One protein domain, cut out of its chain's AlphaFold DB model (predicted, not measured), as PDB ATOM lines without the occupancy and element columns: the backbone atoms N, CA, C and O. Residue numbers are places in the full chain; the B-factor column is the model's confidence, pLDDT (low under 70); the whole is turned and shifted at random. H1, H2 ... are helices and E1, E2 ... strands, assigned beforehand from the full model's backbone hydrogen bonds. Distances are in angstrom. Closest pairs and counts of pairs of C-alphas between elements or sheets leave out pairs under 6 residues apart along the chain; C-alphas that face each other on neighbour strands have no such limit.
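This is residues 34 to 204 of the 213 residues of an uncharacterized protein of Spartobacteria bacterium AMD-G4 (UniProt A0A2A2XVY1). A small parallel sheet, E1 E2 E4, makes a wall with helices H2 and H3 over one face, and H4 packs on H3; beyond the far ends of the strands lies a second half made mostly of loops, with the short strand E3 in it and H1 out at its far end. Residues 47 to 53, in the link from E1 to H1, stick out free. The printed part has 171 residues with four named helices and four named strands, in the order E1 H1 H2 E2 E3 H3 E4 H4; the class is mixed, helices and strands, with under half of the residues in named elements. It is compact, with a radius of gyration of the C-alphas of 17.4 A, and spans 54 by 37 by 24 A.

E1, residues 34 to 38, begins at C-alpha 34 at (50.919, 121.559, 130.931). H1 is residues 62 to 71, 14.0 A long, and H2 residues 81 to 94, 20.8 A. E2, residues 99 to 105, is 16.7 A long and ends at C-alpha 105 at (50.813, 111.810, 120.128). E3 is residues 109 to 111. H3, residues 127 to 143, is the longest helix at 24.1 A. E4 is residues 148 to 153, 14.6 A long. H4, residues 192 to 202, is 15.0 A long and ends at C-alpha 202 at (53.055, 123.710, 105.141).

E2 is the inner strand. E1 and E2 are parallel at 28 degrees, with N 36 and O 101 2.8 A apart, within hydrogen-bond range. E2 and E4 are parallel at 9 degrees, with N 149 and O 100 at 2.8 A. E1, H1, H2 and E2 form a strand-helix-strand unit, two parallel neighbour strands with helices between them along the chain. H2 and H3 are on the same face of the sheet, in two layers, helices on one face of a sheet. H2 has a height over the sheet of 9.1 A, and its closest C-alphas to E2 are those of Cys 88 and Val 100, 6.5 A. H3, height 10.1 A, is over E2 and E4 and runs along the strands, at 3 degrees to E4 on the local plane; its closest C-alphas to E4 are those of Leu 142 and Leu 148, 6.9 A. H2 touches H3 with residues 81 to 85 alone, closest at the C-alphas of Pro 81 and His 134, 5.1 A. H4 is not on the sheet but touches H3, the same way at a shallow tilt of 24 degrees, closest at the C-alphas of Ser 128 and Pro 192, 4.7 A. H1 is not on the sheet and touches no helix. E3 pairs with no named strand. In H1, H3 and H4 every O i to N i+4 pair is within hydrogen-bond range; in H2, 9 of 10 are.

The two C-alphas farthest apart, those of Ser 59 and Gly 97, are 54.2 A apart. The printed part has no cut. The links E1 to H1, E3 to H3 and E4 to H4 are long, with 23, 15 and 38 residues. In the last, residues 173 to 174 pair with residues 182 to 183, antiparallel. The mean pLDDT of the printed part is 78.7, and residues 40 to 78 and 112 to 117 are under 70.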
ATOM      1  N   LEU A  34      51.500 122.892 130.764       90.81
ATOM      2  CA  LEU A  34      50.919 121.559 130.931       90.81
ATOM      3  C   LEU A  34      51.409 120.627 129.824       90.81
ATOM      4  O   LEU A  34      51.246 120.943 128.651       90.81
ATOM      5  N   GLY A  35      51.987 119.482 130.185       92.88
ATOM      6  CA  GLY A  35      52.281 118.397 129.246       92.88
ATOM      7  C   GLY A  35      51.099 117.439 129.137       92.88
ATOM      8  O   GLY A  35      50.521 117.064 130.157       92.88
ATOM      9  N   LEU A  36      50.731 117.063 127.915       91.00
ATOM     10  CA  LEU A  36      49.637 116.140 127.651       91.00
ATOM     11  C   LEU A  36      50.075 115.060 126.665       91.00
ATOM     12  O   LEU A  36      50.447 115.362 125.531       91.00
ATOM     13  N   ASP A  37      49.952 113.810 127.098       92.00
ATOM     14  CA  ASP A  37      50.130 112.639 126.247       92.00
ATOM     15  C   ASP A  37      48.751 112.219 125.749       92.00
ATOM     16  O   ASP A  37      47.916 111.716 126.510       92.00
ATOM     17  N   TYR A  38      48.477 112.503 124.478       88.69
ATOM     18  CA  TYR A  38      47.216 112.153 123.850       88.69
ATOM     19  C   TYR A  38      47.417 110.980 122.912       88.69
ATOM     20  O   TYR A  38      47.972 111.093 121.820       88.69
ATOM     21  N   TYR A  39      46.851 109.862 123.321       79.44
ATOM     22  CA  TYR A  39      46.586 108.718 122.473       79.44
ATOM     23  C   TYR A  39      45.083 108.434 122.552       79.44
ATOM     24  O   TYR A  39      44.393 108.992 123.409       79.44
ATOM     25  N   ASP A  40      44.551 107.594 121.666       63.75
ATOM     26  CA  ASP A  40      43.130 107.216 121.697       63.75
ATOM     27  C   ASP A  40      42.664 106.825 123.119       63.75
ATOM     28  O   ASP A  40      43.459 106.262 123.885       63.75
ATOM     29  N   PRO A  41      41.409 107.115 123.530       50.03
ATOM     30  CA  PRO A  41      40.990 106.937 124.903       50.03
ATOM     31  C   PRO A  41      41.138 105.475 125.323       50.03
ATOM     32  O   PRO A  41      40.313 104.615 125.024       50.03
ATOM     33  N   PHE A  42      42.129 105.227 126.181       46.19
ATOM     34  CA  PHE A  42      42.283 104.013 126.990       46.19
ATOM     35  C   PHE A  42      40.965 103.525 127.638       46.19
ATOM     36  O   PHE A  42      40.864 102.373 128.066       46.19
ATOM     37  N   VAL A  43      39.961 104.401 127.745       38.16
ATOM     38  CA  VAL A  43      38.649 104.164 128.348       38.16
ATOM     39  C   VAL A  43      37.699 103.368 127.441       38.16
ATOM     40  O   VAL A  43      37.014 102.488 127.956       38.16
ATOM     41  N   SER A  44      37.675 103.571 126.114       39.09
ATOM     42  CA  SER A  44      36.777 102.794 125.230       39.09
ATOM     43  C   SER A  44      37.184 101.319 125.144       39.09
ATOM     44  O   SER A  44      36.332 100.440 125.035       39.09
ATOM     45  N   HIS A  45      38.478 101.025 125.292       38.38
ATOM     46  CA  HIS A  45      39.008  99.657 125.322       38.38
ATOM     47  C   HIS A  45      38.933  98.982 126.696       38.38
ATOM     48  O   HIS A  45      39.097  97.766 126.783       38.38
ATOM     49  N   ALA A  46      38.645  99.725 127.770       40.34
ATOM     50  CA  ALA A  46      38.337  99.120 129.066       40.34
ATOM     51  C   ALA A  46      36.951  98.442 129.082       40.34
ATOM     52  O   ALA A  46      36.691  97.630 129.966       40.34
ATOM     53  N   LEU A  47      36.083  98.760 128.109       35.97
ATOM     54  CA  LEU A  47      34.677  98.344 128.064       35.97
ATOM     55  C   LEU A  47      34.309  97.464 126.851       35.97
ATOM     56  O   LEU A  47      33.138  97.126 126.688       35.97
ATOM     57  N   ARG A  48      35.268  97.061 126.000       39.03
ATOM     58  CA  ARG A  48      34.988  96.170 124.855       39.03
ATOM     59  C   ARG A  48      34.820  94.717 125.320       39.03
ATOM     60  O   ARG A  48      35.665  94.197 126.045       39.03
ATOM     61  N   THR A  49      33.768  94.043 124.857       38.22
ATOM     62  CA  THR A  49      33.583  92.594 125.036       38.22
ATOM     63  C   THR A  49      34.597  91.809 124.185       38.22
ATOM     64  O   THR A  49      34.758  92.153 123.011       38.22
ATOM     65  N   PRO A  50      35.282  90.787 124.735       39.03
ATOM     66  CA  PRO A  50      36.283  90.010 123.997       39.03
ATOM     67  C   PRO A  50      35.686  89.300 122.771       39.03
ATOM     68  O   PRO A  50      34.530  88.873 122.809       39.03
ATOM     69  N   ASP A  51      36.476  89.185 121.699       43.97
ATOM     70  CA  ASP A  51      36.100  88.525 120.439       43.97
ATOM     71  C   ASP A  51      36.874  87.202 120.269       43.97
ATOM     72  O   ASP A  51      37.967  87.032 120.806       43.97
ATOM     73  N   PHE A  52      36.330  86.245 119.515       40.19
ATOM     74  CA  PHE A  52      36.919  84.909 119.353       40.19
ATOM     75  C   PHE A  52      38.268  84.917 118.613       40.19
ATOM     76  O   PHE A  52      39.053  83.985 118.775       40.19
ATOM     77  N   SER A  53      38.575  85.973 117.852       51.75
ATOM     78  CA  SER A  53      39.890  86.174 117.225       51.75
ATOM     79  C   SER A  53      41.011  86.503 118.219       51.75
ATOM     80  O   SER A  53      42.181  86.408 117.859       51.75
ATOM     81  N   ASP A  54      40.674  86.873 119.459       46.62
ATOM     82  CA  ASP A  54      41.650  87.197 120.511       46.62
ATOM     83  C   ASP A  54      42.251  85.925 121.155       46.62
ATOM     84  O   ASP A  54      43.244  85.986 121.882       46.62
ATOM     85  N   LEU A  55      41.666  84.755 120.873       43.78
ATOM     86  CA  LEU A  55      42.066  83.449 121.396       43.78
ATOM     87  C   LEU A  55      42.963  82.692 120.401       43.78
ATOM     88  O   LEU A  55      42.665  81.563 120.010       43.78
ATOM     89  N   GLU A  56      44.101  83.267 120.006       41.75
ATOM     90  CA  GLU A  56      45.171  82.440 119.437       41.75
ATOM     91  C   GLU A  56      45.824  81.618 120.561       41.75
ATOM     92  O   GLU A  56      46.709  82.081 121.282       41.75
ATOM     93  N   PHE A  57      45.382  80.367 120.718       41.94
ATOM     94  CA  PHE A  57      46.001  79.378 121.604       41.94
ATOM     95  C   PHE A  57      47.397  78.992 121.089       41.94
ATOM     96  O   PHE A  57      47.594  77.956 120.453       41.94
ATOM     97  N   LYS A  58      48.408  79.808 121.397       40.41
ATOM     98  CA  LYS A  58      49.811  79.380 121.396       40.41
ATOM     99  C   LYS A  58      50.293  79.257 122.833       40.41
ATOM    100  O   LYS A  58      50.198  80.200 123.607       40.41
ATOM    101  N   SER A  59      50.802  78.068 123.159       41.50
ATOM    102  CA  SER A  59      51.412  77.678 124.437       41.50
ATOM    103  C   SER A  59      52.425  78.719 124.935       41.50
ATOM    104  O   SER A  59      53.609  78.677 124.604       41.50
ATOM    105  N   ARG A  60      51.954  79.700 125.706       45.47
ATOM    106  CA  ARG A  60      52.767  80.719 126.368       45.47
ATOM    107  C   ARG A  60      52.208  80.969 127.764       45.47
ATOM    108  O   ARG A  60      51.010  80.842 127.995       45.47
ATOM    109  N   SER A  61      53.112  81.285 128.692       55.25
ATOM    110  CA  SER A  61      52.811  81.636 130.086       55.25
ATOM    111  C   SER A  61      51.646  82.631 130.189       55.25
ATOM    112  O   SER A  61      51.552  83.549 129.376       55.25
ATOM    113  N   ILE A  62      50.820  82.512 131.234       50.53
ATOM    114  CA  ILE A  62      49.699  83.423 131.535       50.53
ATOM    115  C   ILE A  62      50.153  84.894 131.541       50.53
ATOM    116  O   ILE A  62      49.440  85.761 131.046       50.53
ATOM    117  N   SER A  63      51.368  85.180 132.023       49.53
ATOM    118  CA  SER A  63      51.937  86.536 132.011       49.53
ATOM    119  C   SER A  63      52.217  87.061 130.600       49.53
ATOM    120  O   SER A  63      51.941  88.222 130.312       49.53
ATOM    121  N   ALA A  64      52.710  86.204 129.703       50.38
ATOM    122  CA  ALA A  64      52.925  86.543 128.300       50.38
ATOM    123  C   ALA A  64      51.592  86.704 127.562       50.38
ATOM    124  O   ALA A  64      51.466  87.600 126.740       50.38
ATOM    125  N   HIS A  65      50.580  85.906 127.912       47.47
ATOM    126  CA  HIS A  65      49.229  86.075 127.389       47.47
ATOM    127  C   HIS A  65      48.602  87.401 127.847       47.47
ATOM    128  O   HIS A  65      47.995  88.092 127.041       47.47
ATOM    129  N   MET A  66      48.798  87.817 129.102       48.22
ATOM    130  CA  MET A  66      48.338  89.130 129.572       48.22
ATOM    131  C   MET A  66      49.055  90.288 128.873       48.22
ATOM    132  O   MET A  66      48.412  91.284 128.544       48.22
ATOM    133  N   LEU A  67      50.364  90.162 128.631       51.53
ATOM    134  CA  LEU A  67      51.125  91.157 127.877       51.53
ATOM    135  C   LEU A  67      50.702  91.198 126.409       51.53
ATOM    136  O   LEU A  67      50.514  92.288 125.887       51.53
ATOM    137  N   ASP A  68      50.485  90.047 125.771       45.88
ATOM    138  CA  ASP A  68      49.963  89.975 124.406       45.88
ATOM    139  C   ASP A  68      48.555  90.571 124.354       45.88
ATOM    140  O   ASP A  68      48.313  91.423 123.522       45.88
ATOM    141  N   VAL A  69      47.655  90.263 125.290       45.50
ATOM    142  CA  VAL A  69      46.322  90.886 125.362       45.50
ATOM    143  C   VAL A  69      46.404  92.396 125.600       45.50
ATOM    144  O   VAL A  69      45.540  93.126 125.129       45.50
ATOM    145  N   LEU A  70      47.405  92.903 126.323       48.44
ATOM    146  CA  LEU A  70      47.619  94.344 126.490       48.44
ATOM    147  C   LEU A  70      48.232  94.991 125.241       48.44
ATOM    148  O   LEU A  70      47.771  96.057 124.844       48.44
ATOM    149  N   ALA A  71      49.196  94.336 124.595       45.91
ATOM    150  CA  ALA A  71      49.824  94.781 123.356       45.91
ATOM    151  C   ALA A  71      48.813  94.756 122.200       45.91
ATOM    152  O   ALA A  71      48.624  95.802 121.584       45.91
ATOM    153  N   CYS A  72      48.093  93.629 122.022       42.59
ATOM    154  CA  CYS A  72      46.633  93.519 121.837       42.59
ATOM    155  C   CYS A  72      45.886  94.814 121.502       42.59
ATOM    156  O   CYS A  72      45.191  94.960 120.504       42.59
ATOM    157  N   LYS A  73      45.966  95.751 122.445       51.44
ATOM    158  CA  LYS A  73      45.077  96.899 122.560       51.44
ATOM    159  C   LYS A  73      45.620  98.159 121.898       51.44
ATOM    160  O   LYS A  73      44.856  99.105 121.786       51.44
ATOM    161  N   TRP A  74      46.887  98.211 121.470       47.06
ATOM    162  CA  TRP A  74      47.481  99.437 120.906       47.06
ATOM    163  C   TRP A  74      47.096  99.703 119.443       47.06
ATOM    164  O   TRP A  74      47.196 100.827 118.961       47.06
ATOM    165  N   TRP A  75      46.635  98.684 118.716       49.22
ATOM    166  CA  TRP A  75      46.288  98.788 117.290       49.22
ATOM    167  C   TRP A  75      44.790  98.896 116.995       49.22
ATOM    168  O   TRP A  75      44.430  99.196 115.860       49.22
ATOM    169  N   ASP A  76      43.934  98.685 117.995       51.50
ATOM    170  CA  ASP A  76      42.474  98.812 117.877       51.50
ATOM    171  C   ASP A  76      41.962 100.220 118.221       51.50
ATOM    172  O   ASP A  76      40.755 100.450 118.231       51.50
ATOM    173  N   TRP A  77      42.880 101.149 118.492       59.22
ATOM    174  CA  TRP A  77      42.587 102.525 118.880       59.22
ATOM    175  C   TRP A  77      41.628 103.217 117.912       59.22
ATOM    176  O   TRP A  77      41.868 103.204 116.707       59.22
ATOM    177  N   HIS A  78      40.567 103.847 118.406       62.09
ATOM    178  CA  HIS A  78      39.697 104.644 117.556       62.09
ATOM    179  C   HIS A  78      40.445 105.875 117.035       62.09
ATOM    180  O   HIS A  78      41.200 106.567 117.713       62.09
ATOM    181  N   PHE A  79      40.256 106.149 115.756       73.88
ATOM    182  CA  PHE A  79      40.804 107.341 115.144       73.88
ATOM    183  C   PHE A  79      39.909 108.540 115.497       73.88
ATOM    184  O   PHE A  79      38.915 108.770 114.812       73.88
ATOM    185  N   LEU A  80      40.238 109.266 116.578       84.56
ATOM    186  CA  LEU A  80      39.470 110.422 117.075       84.56
ATOM    187  C   LEU A  80      40.337 111.691 117.256       84.56
ATOM    188  O   LEU A  80      40.655 112.071 118.384       84.56
ATOM    189  N   PRO A  81      40.720 112.372 116.163       88.06
ATOM    190  CA  PRO A  81      41.525 113.595 116.223       88.06
ATOM    191  C   PRO A  81      40.904 114.709 117.078       88.06
ATOM    192  O   PRO A  81      41.603 115.373 117.843       88.06
ATOM    193  N   GLU A  82      39.584 114.890 117.005       87.19
ATOM    194  CA  GLU A  82      38.857 115.973 117.683       87.19
ATOM    195  C   GLU A  82      38.911 115.842 119.213       87.19
ATOM    196  O   GLU A  82      38.782 116.831 119.941       87.19
ATOM    197  N   GLY A  83      39.131 114.623 119.717       87.31
ATOM    198  CA  GLY A  83      39.317 114.378 121.141       87.31
ATOM    199  C   GLY A  83      40.542 115.114 121.681       87.31
ATOM    200  O   GLY A  83      40.449 115.736 122.738       87.31
ATOM    201  N   MET A  84      41.649 115.136 120.928       91.94
ATOM    202  CA  MET A  84      42.858 115.881 121.296       91.94
ATOM    203  C   MET A  84      42.531 117.359 121.518       91.94
ATOM    204  O   MET A  84      42.893 117.939 122.542       91.94
ATOM    205  N   SER A  85      41.776 117.948 120.590       90.19
ATOM    206  CA  SER A  85      41.364 119.341 120.692       90.19
ATOM    207  C   SER A  85      40.463 119.613 121.881       90.19
ATOM    208  O   SER A  85      40.665 120.616 122.567       90.19
ATOM    209  N   ALA A  86      39.520 118.717 122.171       88.19
ATOM    210  CA  ALA A  86      38.665 118.840 123.345       88.19
ATOM    211  C   ALA A  86      39.481 118.839 124.651       88.19
ATOM    212  O   ALA A  86      39.249 119.687 125.514       88.19
ATOM    213  N   PHE A  87      40.473 117.949 124.786       89.88
ATOM    214  CA  PHE A  87      41.334 117.897 125.972       89.88
ATOM    215  C   PHE A  87      42.226 119.136 126.103       89.88
ATOM    216  O   PHE A  87      42.261 119.743 127.173       89.88
ATOM    217  N   CYS A  88      42.907 119.551 125.032       91.81
ATOM    218  CA  CYS A  88      43.744 120.753 125.059       91.81
ATOM    219  C   CYS A  88      42.929 122.001 125.433       91.81
ATOM    220  O   CYS A  88      43.353 122.781 126.287       91.81
ATOM    221  N   GLN A  89      41.734 122.163 124.855       88.25
ATOM    222  CA  GLN A  89      40.828 123.262 125.195       88.25
ATOM    223  C   GLN A  89      40.406 123.203 126.664       88.25
ATOM    224  O   GLN A  89      40.576 124.190 127.379       88.25
ATOM    225  N   TYR A  90      39.929 122.047 127.133       88.25
ATOM    226  CA  TYR A  90      39.508 121.859 128.520       88.25
ATOM    227  C   TYR A  90      40.614 122.231 129.515       88.25
ATOM    228  O   TYR A  90      40.387 123.035 130.419       88.25
ATOM    229  N   TYR A  91      41.829 121.708 129.330       87.94
ATOM    230  CA  TYR A  91      42.936 121.976 130.248       87.94
ATOM    231  C   TYR A  91      43.427 123.423 130.178       87.94
ATOM    232  O   TYR A  91      43.712 124.010 131.220       87.94
ATOM    233  N   SER A  92      43.446 124.038 128.992       88.62
ATOM    234  CA  SER A  92      43.787 125.462 128.872       88.62
ATOM    235  C   SER A  92      42.787 126.386 129.590       88.62
ATOM    236  O   SER A  92      43.177 127.422 130.124       88.62
ATOM    237  N   GLN A  93      41.507 126.001 129.652       87.62
ATOM    238  CA  GLN A  93      40.460 126.739 130.369       87.62
ATOM    239  C   GLN A  93      40.492 126.474 131.878       87.62
ATOM    240  O   GLN A  93      40.301 127.396 132.668       87.62
ATOM    241  N   ALA A  94      40.750 125.228 132.281       87.62
ATOM    242  CA  ALA A  94      40.871 124.834 133.682       87.62
ATOM    243  C   ALA A  94      42.109 125.444 134.362       87.62
ATOM    244  O   ALA A  94      42.080 125.709 135.563       87.62
ATOM    245  N   PHE A  95      43.172 125.709 133.594       87.62
ATOM    246  CA  PHE A  95      44.416 126.307 134.079       87.62
ATOM    247  C   PHE A  95      44.798 127.559 133.265       87.62
ATOM    248  O   PHE A  95      45.739 127.523 132.467       87.62
ATOM    249  N   PRO A  96      44.110 128.698 133.474       88.81
ATOM    250  CA  PRO A  96      44.367 129.922 132.720       88.81
ATOM    251  C   PRO A  96      45.834 130.364 132.777       88.81
ATOM    252  O   PRO A  96      46.499 130.295 133.815       88.81
ATOM    253  N   GLY A  97      46.355 130.824 131.639       87.06
ATOM    254  CA  GLY A  97      47.738 131.286 131.507       87.06
ATOM    255  C   GLY A  97      48.792 130.176 131.494       87.06
ATOM    256  O   GLY A  97      49.970 130.500 131.589       87.06
ATOM    257  N   MET A  98      48.410 128.897 131.435       88.94
ATOM    258  CA  MET A  98      49.329 127.801 131.114       88.94
ATOM    259  C   MET A  98      49.148 127.377 129.667       88.94
ATOM    260  O   MET A  98      48.042 127.036 129.246       88.94
ATOM    261  N   ALA A  99      50.248 127.366 128.920       93.50
ATOM    262  CA  ALA A  99      50.256 126.758 127.602       93.50
ATOM    263  C   ALA A  99      50.185 125.226 127.713       93.50
ATOM    264  O   ALA A  99      50.609 124.648 128.714       93.50
ATOM    265  N   VAL A 100      49.665 124.564 126.680       94.44
ATOM    266  CA  VAL A 100      49.583 123.102 126.590       94.44
ATOM    267  C   VAL A 100      50.605 122.599 125.575       94.44
ATOM    268  O   VAL A 100      50.578 122.982 124.407       94.44
ATOM    269  N   LEU A 101      51.505 121.727 126.012       95.75
ATOM    270  CA  LEU A 101      52.392 120.943 125.166       95.75
ATOM    271  C   LEU A 101      51.746 119.585 124.918       95.75
ATOM    272  O   LEU A 101      51.520 118.834 125.864       95.75
ATOM    273  N   ILE A 102      51.495 119.246 123.655       96.19
ATOM    274  CA  ILE A 102      51.157 117.871 123.278       96.19
ATOM    275  C   ILE A 102      52.484 117.109 123.275       96.19
ATOM    276  O   ILE A 102      53.244 117.173 122.307       96.19
ATOM    277  N   ALA A 103      52.806 116.517 124.424       95.38
ATOM    278  CA  ALA A 103      54.108 115.931 124.719       95.38
ATOM    279  C   ALA A 103      54.284 114.576 124.033       95.38
ATOM    280  O   ALA A 103      55.387 114.258 123.587       95.38
ATOM    281  N   GLU A 104      53.187 113.847 123.849       94.75
ATOM    282  CA  GLU A 104      53.153 112.658 123.020       94.75
ATOM    283  C   GLU A 104      51.831 112.544 122.253       94.75
ATOM    284  O   GLU A 104      50.742 112.677 122.814       94.75
ATOM    285  N   ASN A 105      51.925 112.268 120.954       94.50
ATOM    286  CA  ASN A 105      50.813 111.810 120.128       94.50
ATOM    287  C   ASN A 105      51.341 110.882 119.033       94.50
ATOM    288  O   ASN A 105      52.360 111.172 118.408       94.50
ATOM    289  N   GLY A 106      50.674 109.757 118.791       91.38
ATOM    290  CA  GLY A 106      51.188 108.771 117.851       91.38
ATOM    291  C   GLY A 106      50.265 107.590 117.612       91.38
ATOM    292  O   GLY A 106      49.281 107.372 118.314       91.38
ATOM    293  N   MET A 107      50.613 106.794 116.604       89.00
ATOM    294  CA  MET A 107      49.852 105.611 116.218       89.00
ATOM    295  C   MET A 107      50.780 104.416 116.015       89.00
ATOM    296  O   MET A 107      51.682 104.445 115.168       89.00
ATOM    297  N   ALA A 108      50.511 103.346 116.764       86.44
ATOM    298  CA  ALA A 108      51.172 102.068 116.580       86.44
ATOM    299  C   ALA A 108      50.631 101.333 115.354       86.44
ATOM    300  O   ALA A 108      49.420 101.244 115.124       86.44
ATOM    301  N   LEU A 109      51.550 100.705 114.632       82.81
ATOM    302  CA  LEU A 109      51.255  99.579 113.758       82.81
ATOM    303  C   LEU A 109      51.815  98.298 114.384       82.81
ATOM    304  O   LEU A 109      52.861  98.323 115.040       82.81
ATOM    305  N   ARG A 110      51.140  97.169 114.153       74.56
ATOM    306  CA  ARG A 110      51.613  95.856 114.596       74.56
ATOM    307  C   ARG A 110      52.577  95.293 113.553       74.56
ATOM    308  O   ARG A 110      52.208  95.095 112.396       74.56
ATOM    309  N   SER A 111      53.817  95.039 113.960       71.00
ATOM    310  CA  SER A 111      54.772  94.262 113.166       71.00
ATOM    311  C   SER A 111      54.918  92.889 113.794       71.00
ATOM    312  O   SER A 111      55.085  92.787 115.008       71.00
ATOM    313  N   ARG A 112      54.907  91.822 112.995       63.41
ATOM    314  CA  ARG A 112      55.319  90.509 113.502       63.41
ATOM    315  C   ARG A 112      56.804  90.594 113.843       63.41
ATOM    316  O   ARG A 112      57.585  91.140 113.066       63.41
ATOM    317  N   SER A 113      57.191  90.112 115.021       54.84
ATOM    318  CA  SER A 113      58.539  90.292 115.590       54.84
ATOM    319  C   SER A 113      59.660  89.594 114.799       54.84
ATOM    320  O   SER A 113      60.827  89.670 115.172       54.84
ATOM    321  N   ASN A 114      59.321  88.932 113.695       53.16
ATOM    322  CA  ASN A 114      60.174  88.062 112.900       53.16
ATOM    323  C   ASN A 114      59.941  88.161 111.377       53.16
ATOM    324  O   ASN A 114      60.599  87.433 110.640       53.16
ATOM    325  N   GLU A 115      59.082  89.055 110.878       53.38
ATOM    326  CA  GLU A 115      58.804  89.180 109.437       53.38
ATOM    327  C   GLU A 115      59.005  90.616 108.939       53.38
ATOM    328  O   GLU A 115      58.760  91.586 109.654       53.38
ATOM    329  N   SER A 116      59.421  90.759 107.677       57.47
ATOM    330  CA  SER A 116      59.554  92.057 106.999       57.47
ATOM    331  C   SER A 116      58.203  92.737 106.707       57.47
ATOM    332  O   SER A 116      58.199  93.861 106.204       57.47
ATOM    333  N   GLY A 117      57.084  92.061 107.002       63.81
ATOM    334  CA  GLY A 117      55.715  92.505 106.745       63.81
ATOM    335  C   GLY A 117      54.959  92.918 108.011       63.81
ATOM    336  O   GLY A 117      55.083  92.300 109.071       63.81
ATOM    337  N   GLY A 118      54.168  93.984 107.887       70.12
ATOM    338  CA  GLY A 118      53.211  94.414 108.904       70.12
ATOM    339  C   GLY A 118      51.810  93.880 108.668       70.12
ATOM    340  O   GLY A 118      51.458  93.482 107.558       70.12
ATOM    341  N   GLU A 119      50.988  93.931 109.712       74.50
ATOM    342  CA  GLU A 119      49.543  93.786 109.562       74.50
ATOM    343  C   GLU A 119      48.909  95.183 109.488       74.50
ATOM    344  O   GLU A 119      49.206  96.034 110.338       74.50
ATOM    345  N   PRO A 120      48.051  95.458 108.485       77.19
ATOM    346  CA  PRO A 120      47.300  96.701 108.463       77.19
ATOM    347  C   PRO A 120      46.378  96.756 109.680       77.19
ATOM    348  O   PRO A 120      45.817  95.743 110.105       77.19
ATOM    349  N   ARG A 121      46.165  97.962 110.204       78.81
ATOM    350  CA  ARG A 121      45.129  98.191 111.210       78.81
ATOM    351  C   ARG A 121      43.756  97.836 110.650       78.81
ATOM    352  O   ARG A 121      43.505  97.960 109.449       78.81
ATOM    353  N   ARG A 122      42.837  97.462 111.538       79.31
ATOM    354  CA  ARG A 122      41.451  97.133 111.177       79.31
ATOM    355  C   ARG A 122      40.726  98.298 110.494       79.31
ATOM    356  O   ARG A 122      39.962  98.077 109.558       79.31
ATOM    357  N   ASP A 123      40.995  99.521 110.943       80.38
ATOM    358  CA  ASP A 123      40.464 100.769 110.378       80.38
ATOM    359  C   ASP A 123      41.160 101.203 109.074       80.38
ATOM    360  O   ASP A 123      40.703 102.133 108.412       80.38
ATOM    361  N   LYS A 124      42.240 100.510 108.679       86.56
ATOM    362  CA  LYS A 124      43.091 100.803 107.514       86.56
ATOM    363  C   LYS A 124      43.723 102.199 107.534       86.56
ATOM    364  O   LYS A 124      44.205 102.659 106.498       86.56
ATOM    365  N   ILE A 125      43.746 102.868 108.686       88.69
ATOM    366  CA  ILE A 125      44.390 104.171 108.825       88.69
ATOM    367  C   ILE A 125      45.907 103.980 108.797       88.69
ATOM    368  O   ILE A 125      46.470 103.129 109.489       88.69
ATOM    369  N   THR A 126      46.572 104.774 107.962       92.75
ATOM    370  CA  THR A 126      48.034 104.843 107.895       92.75
ATOM    371  C   THR A 126      48.558 105.887 108.874       92.75
ATOM    372  O   THR A 126      47.824 106.784 109.297       92.75
ATOM    373  N   ARG A 127      49.843 105.813 109.234       92.69
ATOM    374  CA  ARG A 127      50.435 106.783 110.163       92.69
ATOM    375  C   ARG A 127      50.493 108.172 109.540       92.69
ATOM    376  O   ARG A 127      50.229 109.150 110.229       92.69
ATOM    377  N   SER A 128      50.729 108.259 108.233       95.69
ATOM    378  CA  SER A 128      50.578 109.504 107.479       95.69
ATOM    379  C   SER A 128      49.169 110.088 107.607       95.69
ATOM    380  O   SER A 128      49.031 111.268 107.917       95.69
ATOM    381  N   ARG A 129      48.115 109.275 107.442       94.88
ATOM    382  CA  ARG A 129      46.732 109.760 107.577       94.88
ATOM    383  C   ARG A 129      46.405 110.187 109.008       94.88
ATOM    384  O   ARG A 129      45.683 111.162 109.208       94.88
ATOM    385  N   TYR A 130      46.953 109.472 109.987       93.75
ATOM    386  CA  TYR A 130      46.827 109.818 111.396       93.75
ATOM    387  C   TYR A 130      47.436 111.192 111.700       93.75
ATOM    388  O   TYR A 130      46.766 112.047 112.282       93.75
ATOM    389  N   LEU A 131      48.677 111.401 111.245       95.31
ATOM    390  CA  LEU A 131      49.411 112.658 111.364       95.31
ATOM    391  C   LEU A 131      48.666 113.815 110.708       95.31
ATOM    392  O   LEU A 131      48.522 114.860 111.329       95.31
ATOM    393  N   GLU A 132      48.176 113.631 109.478       95.62
ATOM    394  CA  GLU A 132      47.411 114.659 108.767       95.62
ATOM    395  C   GLU A 132      46.230 115.155 109.596       95.62
ATOM    396  O   GLU A 132      46.071 116.359 109.769       95.62
ATOM    397  N   ALA A 133      45.425 114.247 110.148       94.25
ATOM    398  CA  ALA A 133      44.235 114.653 110.880       94.25
ATOM    399  C   ALA A 133      44.551 115.303 112.234       94.25
ATOM    400  O   ALA A 133      43.959 116.328 112.560       94.25
ATOM    401  N   HIS A 134      45.508 114.772 113.002       95.00
ATOM    402  CA  HIS A 134      45.873 115.372 114.292       95.00
ATOM    403  C   HIS A 134      46.545 116.731 114.108       95.00
ATOM    404  O   HIS A 134      46.236 117.684 114.820       95.00
ATOM    405  N   LEU A 135      47.414 116.869 113.109       95.00
ATOM    406  CA  LEU A 135      48.024 118.155 112.803       95.00
ATOM    407  C   LEU A 135      46.993 119.158 112.252       95.00
ATOM    408  O   LEU A 135      47.041 120.333 112.609       95.00
ATOM    409  N   MET A 136      45.990 118.731 111.480       93.69
ATOM    410  CA  MET A 136      44.864 119.613 111.137       93.69
ATOM    411  C   MET A 136      44.143 120.145 112.385       93.69
ATOM    412  O   MET A 136      43.851 121.339 112.449       93.69
ATOM    413  N   GLU A 137      43.927 119.309 113.400       94.50
ATOM    414  CA  GLU A 137      43.357 119.742 114.681       94.50
ATOM    415  C   GLU A 137      44.287 120.699 115.447       94.50
ATOM    416  O   GLU A 137      43.825 121.709 115.982       94.50
ATOM    417  N   VAL A 138      45.610 120.479 115.422       94.81
ATOM    418  CA  VAL A 138      46.594 121.454 115.940       94.81
ATOM    419  C   VAL A 138      46.436 122.804 115.247       94.81
ATOM    420  O   VAL A 138      46.381 123.835 115.916       94.81
ATOM    421  N   ARG A 139      46.301 122.819 113.917       92.69
ATOM    422  CA  ARG A 139      46.088 124.062 113.171       92.69
ATOM    423  C   ARG A 139      44.793 124.755 113.582       92.69
ATOM    424  O   ARG A 139      44.821 125.953 113.849       92.69
ATOM    425  N   ARG A 140      43.685 124.013 113.687       92.50
ATOM    426  CA  ARG A 140      42.397 124.565 114.141       92.50
ATOM    427  C   ARG A 140      42.493 125.172 115.535       92.50
ATOM    428  O   ARG A 140      41.923 126.231 115.772       92.50
ATOM    429  N   MET A 141      43.206 124.519 116.450       94.12
ATOM    430  CA  MET A 141      43.426 125.024 117.804       94.12
ATOM    431  C   MET A 141      44.249 126.312 117.822       94.12
ATOM    432  O   MET A 141      43.875 127.250 118.524       94.12
ATOM    433  N   LEU A 142      45.323 126.380 117.029       92.12
ATOM    434  CA  LEU A 142      46.116 127.601 116.867       92.12
ATOM    435  C   LEU A 142      45.259 128.746 116.309       92.12
ATOM    436  O   LEU A 142      45.273 129.843 116.862       92.12
ATOM    437  N   ASP A 143      44.465 128.480 115.267       91.56
ATOM    438  CA  ASP A 143      43.561 129.471 114.667       91.56
ATOM    439  C   ASP A 143      42.451 129.918 115.642       91.56
ATOM    440  O   ASP A 143      41.987 131.055 115.578       91.56
ATOM    441  N   ALA A 144      42.045 129.049 116.574       91.50
ATOM    442  CA  ALA A 144      41.085 129.351 117.636       91.50
ATOM    443  C   ALA A 144      41.708 130.033 118.874       91.50
ATOM    444  O   ALA A 144      40.985 130.344 119.821       91.50
ATOM    445  N   GLY A 145      43.026 130.263 118.893       93.00
ATOM    446  CA  GLY A 145      43.722 130.925 120.000       93.00
ATOM    447  C   GLY A 145      43.956 130.047 121.234       93.00
ATOM    448  O   GLY A 145      44.206 130.576 122.317       93.00
ATOM    449  N   VAL A 146      43.884 128.718 121.101       93.31
ATOM    450  CA  VAL A 146      44.290 127.803 122.179       93.31
ATOM    451  C   VAL A 146      45.797 127.979 122.419       93.31
ATOM    452  O   VAL A 146      46.564 127.922 121.453       93.31
ATOM    453  N   PRO A 147      46.258 128.179 123.670       94.25
ATOM    454  CA  PRO A 147      47.664 128.442 123.961       94.25
ATOM    455  C   PRO A 147      48.478 127.147 123.866       94.25
ATOM    456  O   PRO A 147      48.780 126.511 124.871       94.25
ATOM    457  N   LEU A 148      48.811 126.717 122.653       94.31
ATOM    458  CA  LEU A 148      49.656 125.547 122.436       94.31
ATOM    459  C   LEU A 148      51.134 125.935 122.493       94.31
ATOM    460  O   LEU A 148      51.563 126.870 121.821       94.31
ATOM    461  N   LEU A 149      51.916 125.184 123.268       93.75
ATOM    462  CA  LEU A 149      53.372 125.311 123.310       93.75
ATOM    463  C   LEU A 149      54.032 124.557 122.152       93.75
ATOM    464  O   LEU A 149      55.046 124.994 121.615       93.75
ATOM    465  N   GLY A 150      53.465 123.415 121.766       92.50
ATOM    466  CA  GLY A 150      54.009 122.587 120.699       92.50
ATOM    467  C   GLY A 150      53.325 121.231 120.580       92.50
ATOM    468  O   GLY A 150      52.417 120.899 121.344       92.50
ATOM    469  N   TYR A 151      53.801 120.459 119.608       95.38
ATOM    470  CA  TYR A 151      53.366 119.097 119.323       95.38
ATOM    471  C   TYR A 151      54.588 118.207 119.098       95.38
ATOM    472  O   TYR A 151      55.473 118.545 118.306       95.38
ATOM    473  N   LEU A 152      54.617 117.065 119.777       96.00
ATOM    474  CA  LEU A 152      55.666 116.063 119.666       96.00
ATOM    475  C   LEU A 152      55.055 114.725 119.236       96.00
ATOM    476  O   LEU A 152      54.235 114.129 119.933       96.00
ATOM    477  N   HIS A 153      55.479 114.246 118.065       95.75
ATOM    478  CA  HIS A 153      55.093 112.922 117.586       95.75
ATOM    479  C   HIS A 153      55.850 111.832 118.352       95.75
ATOM    480  O   HIS A 153      57.086 111.792 118.316       95.75
ATOM    481  N   TRP A 154      55.110 110.901 118.947       94.88
ATOM    482  CA  TRP A 154      55.656 109.644 119.436       94.88
ATOM    483  C   TRP A 154      55.615 108.590 118.319       94.88
ATOM    484  O   TRP A 154      54.551 108.135 117.902       94.88
ATOM    485  N   SER A 155      56.745 108.177 117.758       94.50
ATOM    486  CA  SER A 155      58.125 108.522 118.117       94.50
ATOM    487  C   SER A 155      58.959 108.838 116.879       94.50
ATOM    488  O   SER A 155      58.558 108.583 115.742       94.50
ATOM    489  N   LEU A 156      60.158 109.394 117.071       96.25
ATOM    490  CA  LEU A 156      61.066 109.658 115.951       96.25
ATOM    491  C   LEU A 156      61.448 108.360 115.222       96.25
ATOM    492  O   LEU A 156      61.412 108.298 113.996       96.25
ATOM    493  N   THR A 157      61.795 107.316 115.969       95.50
ATOM    494  CA  THR A 157      62.145 105.998 115.435       95.50
ATOM    495  C   THR A 157      61.395 104.917 116.186       95.50
ATOM    496  O   THR A 157      61.025 105.121 117.344       95.50
ATOM    497  N   ASP A 158      61.251 103.742 115.579       92.56
ATOM    498  CA  ASP A 158      60.853 102.565 116.348       92.56
ATOM    499  C   ASP A 158      61.759 102.392 117.571       92.56
ATOM    500  O   ASP A 158      62.975 102.624 117.516       92.56
ATOM    501  N   ASN A 159      61.155 102.000 118.685       90.50
ATOM    502  CA  ASN A 159      61.815 101.856 119.971       90.50
ATOM    503  C   ASN A 159      61.356 100.563 120.670       90.50
ATOM    504  O   ASN A 159      60.603  99.754 120.122       90.50
ATOM    505  N   TYR A 160      61.892 100.344 121.870       86.75
ATOM    506  CA  TYR A 160      61.448  99.277 122.755       86.75
ATOM    507  C   TYR A 160      60.239  99.756 123.556       86.75
ATOM    508  O   TYR A 160      60.381 100.588 124.451       86.75
ATOM    509  N   GLU A 161      59.069  99.209 123.258       79.69
ATOM    510  CA  GLU A 161      57.819  99.650 123.856       79.69
ATOM    511  C   GLU A 161      57.436  98.698 125.002       79.69
ATOM    512  O   GLU A 161      56.924  97.596 124.789       79.69
ATOM    513  N   TRP A 162      57.774  99.109 126.231       74.31
ATOM    514  CA  TRP A 162      57.378  98.500 127.516       74.31
ATOM    515  C   TRP A 162      57.385  96.964 127.581       74.31
ATOM    516  O   TRP A 162      56.469  96.352 128.130       74.31
ATOM    517  N   GLY A 163      58.418  96.314 127.038       73.00
ATOM    518  CA  GLY A 163      58.497  94.847 127.020       73.00
ATOM    519  C   GLY A 163      58.560  94.231 125.629       73.00
ATOM    520  O   GLY A 163      58.757  93.023 125.510       73.00
ATOM    521  N   SER A 164      58.365  95.029 124.576       76.06
ATOM    522  CA  SER A 164      58.209  94.497 123.229       76.06
ATOM    523  C   SER A 164      58.771  95.407 122.143       76.06
ATOM    524  O   SER A 164      58.536  96.608 122.117       76.06
ATOM    525  N   PHE A 165      59.434  94.792 121.166       83.88
ATOM    526  CA  PHE A 165      59.677  95.390 119.854       83.88
ATOM    527  C   PHE A 165      58.612  94.940 118.848       83.88
ATOM    528  O   PHE A 165      58.916  94.835 117.674       83.88
ATOM    529  N   THR A 166      57.397  94.575 119.236       80.19
ATOM    530  CA  THR A 166      56.323  94.286 118.265       80.19
ATOM    531  C   THR A 166      55.660  95.586 117.780       80.19
ATOM    532  O   THR A 166      55.432  95.732 116.575       80.19
ATOM    533  N   PRO A 167      55.372  96.558 118.664       83.75
ATOM    534  CA  PRO A 167      54.701  97.793 118.266       83.75
ATOM    535  C   PRO A 167      55.664  98.779 117.607       83.75
ATOM    536  O   PRO A 167      56.860  98.822 117.904       83.75
ATOM    537  N   ARG A 168      55.137  99.525 116.637       87.94
ATOM    538  CA  ARG A 168      55.907 100.423 115.771       87.94
ATOM    539  C   ARG A 168      55.243 101.789 115.736       87.94
ATOM    540  O   ARG A 168      54.213 101.944 115.076       87.94
ATOM    541  N   PHE A 169      55.818 102.758 116.439       91.00
ATOM    542  CA  PHE A 169      55.349 104.151 116.497       91.00
ATOM    543  C   PHE A 169      56.187 105.107 115.634       91.00
ATOM    544  O   PHE A 169      55.769 106.241 115.380       91.00
ATOM    545  N   GLY A 170      57.355 104.652 115.169       93.62
ATOM    546  CA  GLY A 170      58.367 105.501 114.563       93.62
ATOM    547  C   GLY A 170      57.911 106.214 113.293       93.62
ATOM    548  O   GLY A 170      57.252 105.630 112.430       93.62
ATOM    549  N   LEU A 171      58.353 107.463 113.123       96.69
ATOM    550  CA  LEU A 171      58.408 108.113 111.806       96.69
ATOM    551  C   LEU A 171      59.417 107.425 110.884       96.69
ATOM    552  O   LEU A 171      59.262 107.444 109.662       96.69
ATOM    553  N   TYR A 172      60.446 106.827 111.479       95.81
ATOM    554  CA  TYR A 172      61.385 105.954 110.803       95.81
ATOM    555  C   TYR A 172      61.348 104.554 111.396       95.81
ATOM    556  O   TYR A 172      61.442 104.376 112.616       95.81
ATOM    557  N   ARG A 173      61.301 103.560 110.512       93.25
ATOM    558  CA  ARG A 173      61.393 102.161 110.907       93.25
ATOM    559  C   ARG A 173      62.835 101.788 111.241       93.25
ATOM    560  O   ARG A 173      63.750 102.252 110.564       93.25
ATOM    561  N   ILE A 174      63.048 100.941 112.244       92.88
ATOM    562  CA  ILE A 174      64.373 100.366 112.539       92.88
ATOM    563  C   ILE A 174      64.428  98.907 112.082       92.88
ATOM    564  O   ILE A 174      63.555  98.103 112.414       92.88
ATOM    565  N   ASP A 175      65.471  98.552 111.328       90.06
ATOM    566  CA  ASP A 175      65.750  97.166 110.945       90.06
ATOM    567  C   ASP A 175      66.394  96.392 112.102       90.06
ATOM    568  O   ASP A 175      67.612  96.225 112.177       90.06
ATOM    569  N   TYR A 176      65.561  95.896 113.015       86.56
ATOM    570  CA  TYR A 176      66.017  95.080 114.144       86.56
ATOM    571  C   TYR A 176      66.630  93.729 113.749       86.56
ATOM    572  O   TYR A 176      67.208  93.069 114.609       86.56
ATOM    573  N   GLN A 177      66.489  93.293 112.494       83.50
ATOM    574  CA  GLN A 177      66.890  91.954 112.065       83.50
ATOM    575  C   GLN A 177      68.301  91.917 111.486       83.50
ATOM    576  O   GLN A 177      69.023  90.952 111.725       83.50
ATOM    577  N   HIS A 178      68.691  92.944 110.729       84.75
ATOM    578  CA  HIS A 178      69.945  92.903 109.977       84.75
ATOM    579  C   HIS A 178      71.015  93.819 110.563       84.75
ATOM    580  O   HIS A 178      72.092  93.357 110.930       84.75
ATOM    581  N   ASN A 179      70.761  95.128 110.605       89.62
ATOM    582  CA  ASN A 179      71.825  96.115 110.817       89.62
ATOM    583  C   ASN A 179      71.395  97.370 111.588       89.62
ATOM    584  O   ASN A 179      72.156  98.334 111.631       89.62
ATOM    585  N   LEU A 180      70.192  97.385 112.171       92.12
ATOM    586  CA  LEU A 180      69.621  98.547 112.861       92.12
ATOM    587  C   LEU A 180      69.533  99.795 111.971       92.12
ATOM    588  O   LEU A 180      69.471 100.920 112.475       92.12
ATOM    589  N   ALA A 181      69.516  99.615 110.646       94.00
ATOM    590  CA  ALA A 181      69.360 100.721 109.723       94.00
ATOM    591  C   ALA A 181      68.016 101.412 109.946       94.00
ATOM    592  O   ALA A 181      66.982 100.787 110.197       94.00
ATOM    593  N   ARG A 182      68.053 102.733 109.805       94.94
ATOM    594  CA  ARG A 182      66.870 103.578 109.798       94.94
ATOM    595  C   ARG A 182      66.276 103.589 108.394       94.94
ATOM    596  O   ARG A 182      66.948 103.983 107.445       94.94
ATOM    597  N   LEU A 183      65.022 103.182 108.273       94.06
ATOM    598  CA  LEU A 183      64.291 103.088 107.016       94.06
ATOM    599  C   LEU A 183      63.180 104.145 106.988       94.06
ATOM    600  O   LEU A 183      62.452 104.319 107.963       94.06
ATOM    601  N   GLU A 184      63.048 104.859 105.868       94.19
ATOM    602  CA  GLU A 184      62.038 105.922 105.709       94.19
ATOM    603  C   GLU A 184      60.610 105.393 105.576       94.19
ATOM    604  O   GLU A 184      59.658 106.100 105.902       94.19
ATOM    605  N   SER A 185      60.468 104.170 105.063       92.75
ATOM    606  CA  SER A 185      59.182 103.503 104.933       92.75
ATOM    607  C   SER A 185      58.945 102.553 106.098       92.75
ATOM    608  O   SER A 185      59.830 101.768 106.474       92.75
ATOM    609  N   ASP A 186      57.725 102.564 106.610       90.44
ATOM    610  CA  ASP A 186      57.276 101.568 107.565       90.44
ATOM    611  C   ASP A 186      57.026 100.205 106.896       90.44
ATOM    612  O   ASP A 186      57.246 100.004 105.697       90.44
ATOM    613  N   GLN A 187      56.600  99.231 107.694       85.94
ATOM    614  CA  GLN A 187      56.363  97.858 107.250       85.94
ATOM    615  C   GLN A 187      55.174  97.688 106.286       85.94
ATOM    616  O   GLN A 187      54.995  96.599 105.746       85.94
ATOM    617  N   MET A 188      54.379  98.739 106.062       87.12
ATOM    618  CA  MET A 188      53.288  98.784 105.083       87.12
ATOM    619  C   MET A 188      53.652  99.622 103.847       87.12
ATOM    620  O   MET A 188      52.834  99.763 102.939       87.12
ATOM    621  N   GLY A 189      54.868 100.176 103.799       90.50
ATOM    622  CA  GLY A 189      55.328 101.066 102.733       90.50
ATOM    623  C   GLY A 189      54.914 102.532 102.909       90.50
ATOM    624  O   GLY A 189      55.240 103.346 102.044       90.50
ATOM    625  N   ASP A 190      54.238 102.888 104.007       94.12
ATOM    626  CA  ASP A 190      53.904 104.279 104.323       94.12
ATOM    627  C   ASP A 190      55.176 105.049 104.706       94.12
ATOM    628  O   ASP A 190      56.118 104.484 105.262       94.12
ATOM    629  N   ARG A 191      55.217 106.349 104.405       96.75
ATOM    630  CA  ARG A 191      56.379 107.229 104.634       96.75
ATOM    631  C   ARG A 191      56.016 108.373 105.586       96.75
ATOM    632  O   ARG A 191      56.004 109.538 105.179       96.75
ATOM    633  N   PRO A 192      55.718 108.071 106.862       95.88
ATOM    634  CA  PRO A 192      55.206 109.061 107.809       95.88
ATOM    635  C   PRO A 192      56.202 110.188 108.099       95.88
ATOM    636  O   PRO A 192      55.782 111.322 108.299       95.88
ATOM    637  N   SER A 193      57.511 109.921 108.061       96.69
ATOM    638  CA  SER A 193      58.555 110.951 108.182       96.69
ATOM    639  C   SER A 193      58.442 112.040 107.110       96.69
ATOM    640  O   SER A 193      58.529 113.228 107.425       96.69
ATOM    641  N   GLN A 194      58.199 111.654 105.854       96.88
ATOM    642  CA  GLN A 194      58.036 112.588 104.739       96.88
ATOM    643  C   GLN A 194      56.736 113.390 104.878       96.88
ATOM    644  O   GLN A 194      56.740 114.607 104.689       96.88
ATOM    645  N   THR A 195      55.644 112.728 105.273       96.56
ATOM    646  CA  THR A 195      54.364 113.385 105.576       96.56
ATOM    647  C   THR A 195      54.516 114.407 106.700       96.56
ATOM    648  O   THR A 195      54.108 115.554 106.536       96.56
ATOM    649  N   TYR A 196      55.161 114.035 107.806       95.69
ATOM    650  CA  TYR A 196      55.378 114.929 108.940       95.69
ATOM    651  C   TYR A 196      56.228 116.146 108.556       95.69
ATOM    652  O   TYR A 196      55.843 117.281 108.827       95.69
ATOM    653  N   ALA A 197      57.340 115.933 107.841       94.62
ATOM    654  CA  ALA A 197      58.198 117.017 107.364       94.62
ATOM    655  C   ALA A 197      57.456 117.988 106.428       94.62
ATOM    656  O   ALA A 197      57.620 119.206 106.530       94.62
ATOM    657  N   ARG A 198      56.617 117.454 105.531       95.00
ATOM    658  CA  ARG A 198      55.757 118.252 104.652       95.00
ATOM    659  C   ARG A 198      54.766 119.093 105.458       95.00
ATOM    660  O   ARG A 198      54.704 120.296 105.235       95.00
ATOM    661  N   LEU A 199      54.048 118.489 106.407       93.12
ATOM    662  CA  LEU A 199      53.046 119.182 107.224       93.12
ATOM    663  C   LEU A 199      53.670 120.301 108.068       93.12
ATOM    664  O   LEU A 199      53.162 121.419 108.070       93.12
ATOM    665  N   VAL A 200      54.818 120.050 108.709       90.38
ATOM    666  CA  VAL A 200      55.557 121.077 109.470       90.38
ATOM    667  C   VAL A 200      55.922 122.271 108.581       90.38
ATOM    668  O   VAL A 200      55.773 123.424 108.989       90.38
ATOM    669  N   LYS A 201      56.352 122.008 107.340       90.12
ATOM    670  CA  LYS A 201      56.666 123.054 106.360       90.12
ATOM    671  C   LYS A 201      55.417 123.823 105.913       90.12
ATOM    672  O   LYS A 201      55.460 125.049 105.857       90.12
ATOM    673  N   GLU A 202      54.327 123.123 105.597       88.75
ATOM    674  CA  GLU A 202      53.055 123.710 105.141       88.75
ATOM    675  C   GLU A 202      52.409 124.603 106.204       88.75
ATOM    676  O   GLU A 202      51.861 125.654 105.882       88.75
ATOM    677  N   MET A 203      52.512 124.226 107.477       83.69
ATOM    678  CA  MET A 203      51.949 125.008 108.576       83.69
ATOM    679  C   MET A 203      52.697 126.312 108.862       83.69
ATOM    680  O   MET A 203      52.184 127.145 109.607       83.69
ATOM    681  N   GLY A 204      53.899 126.502 108.306       73.38
ATOM    682  CA  GLY A 204      54.686 127.715 108.522       73.38
ATOM    683  C   GLY A 204      55.142 127.914 109.974       73.38
ATOM    684  O   GLY A 204      55.482 129.036 110.357       73.38
TER     685      GLY A 204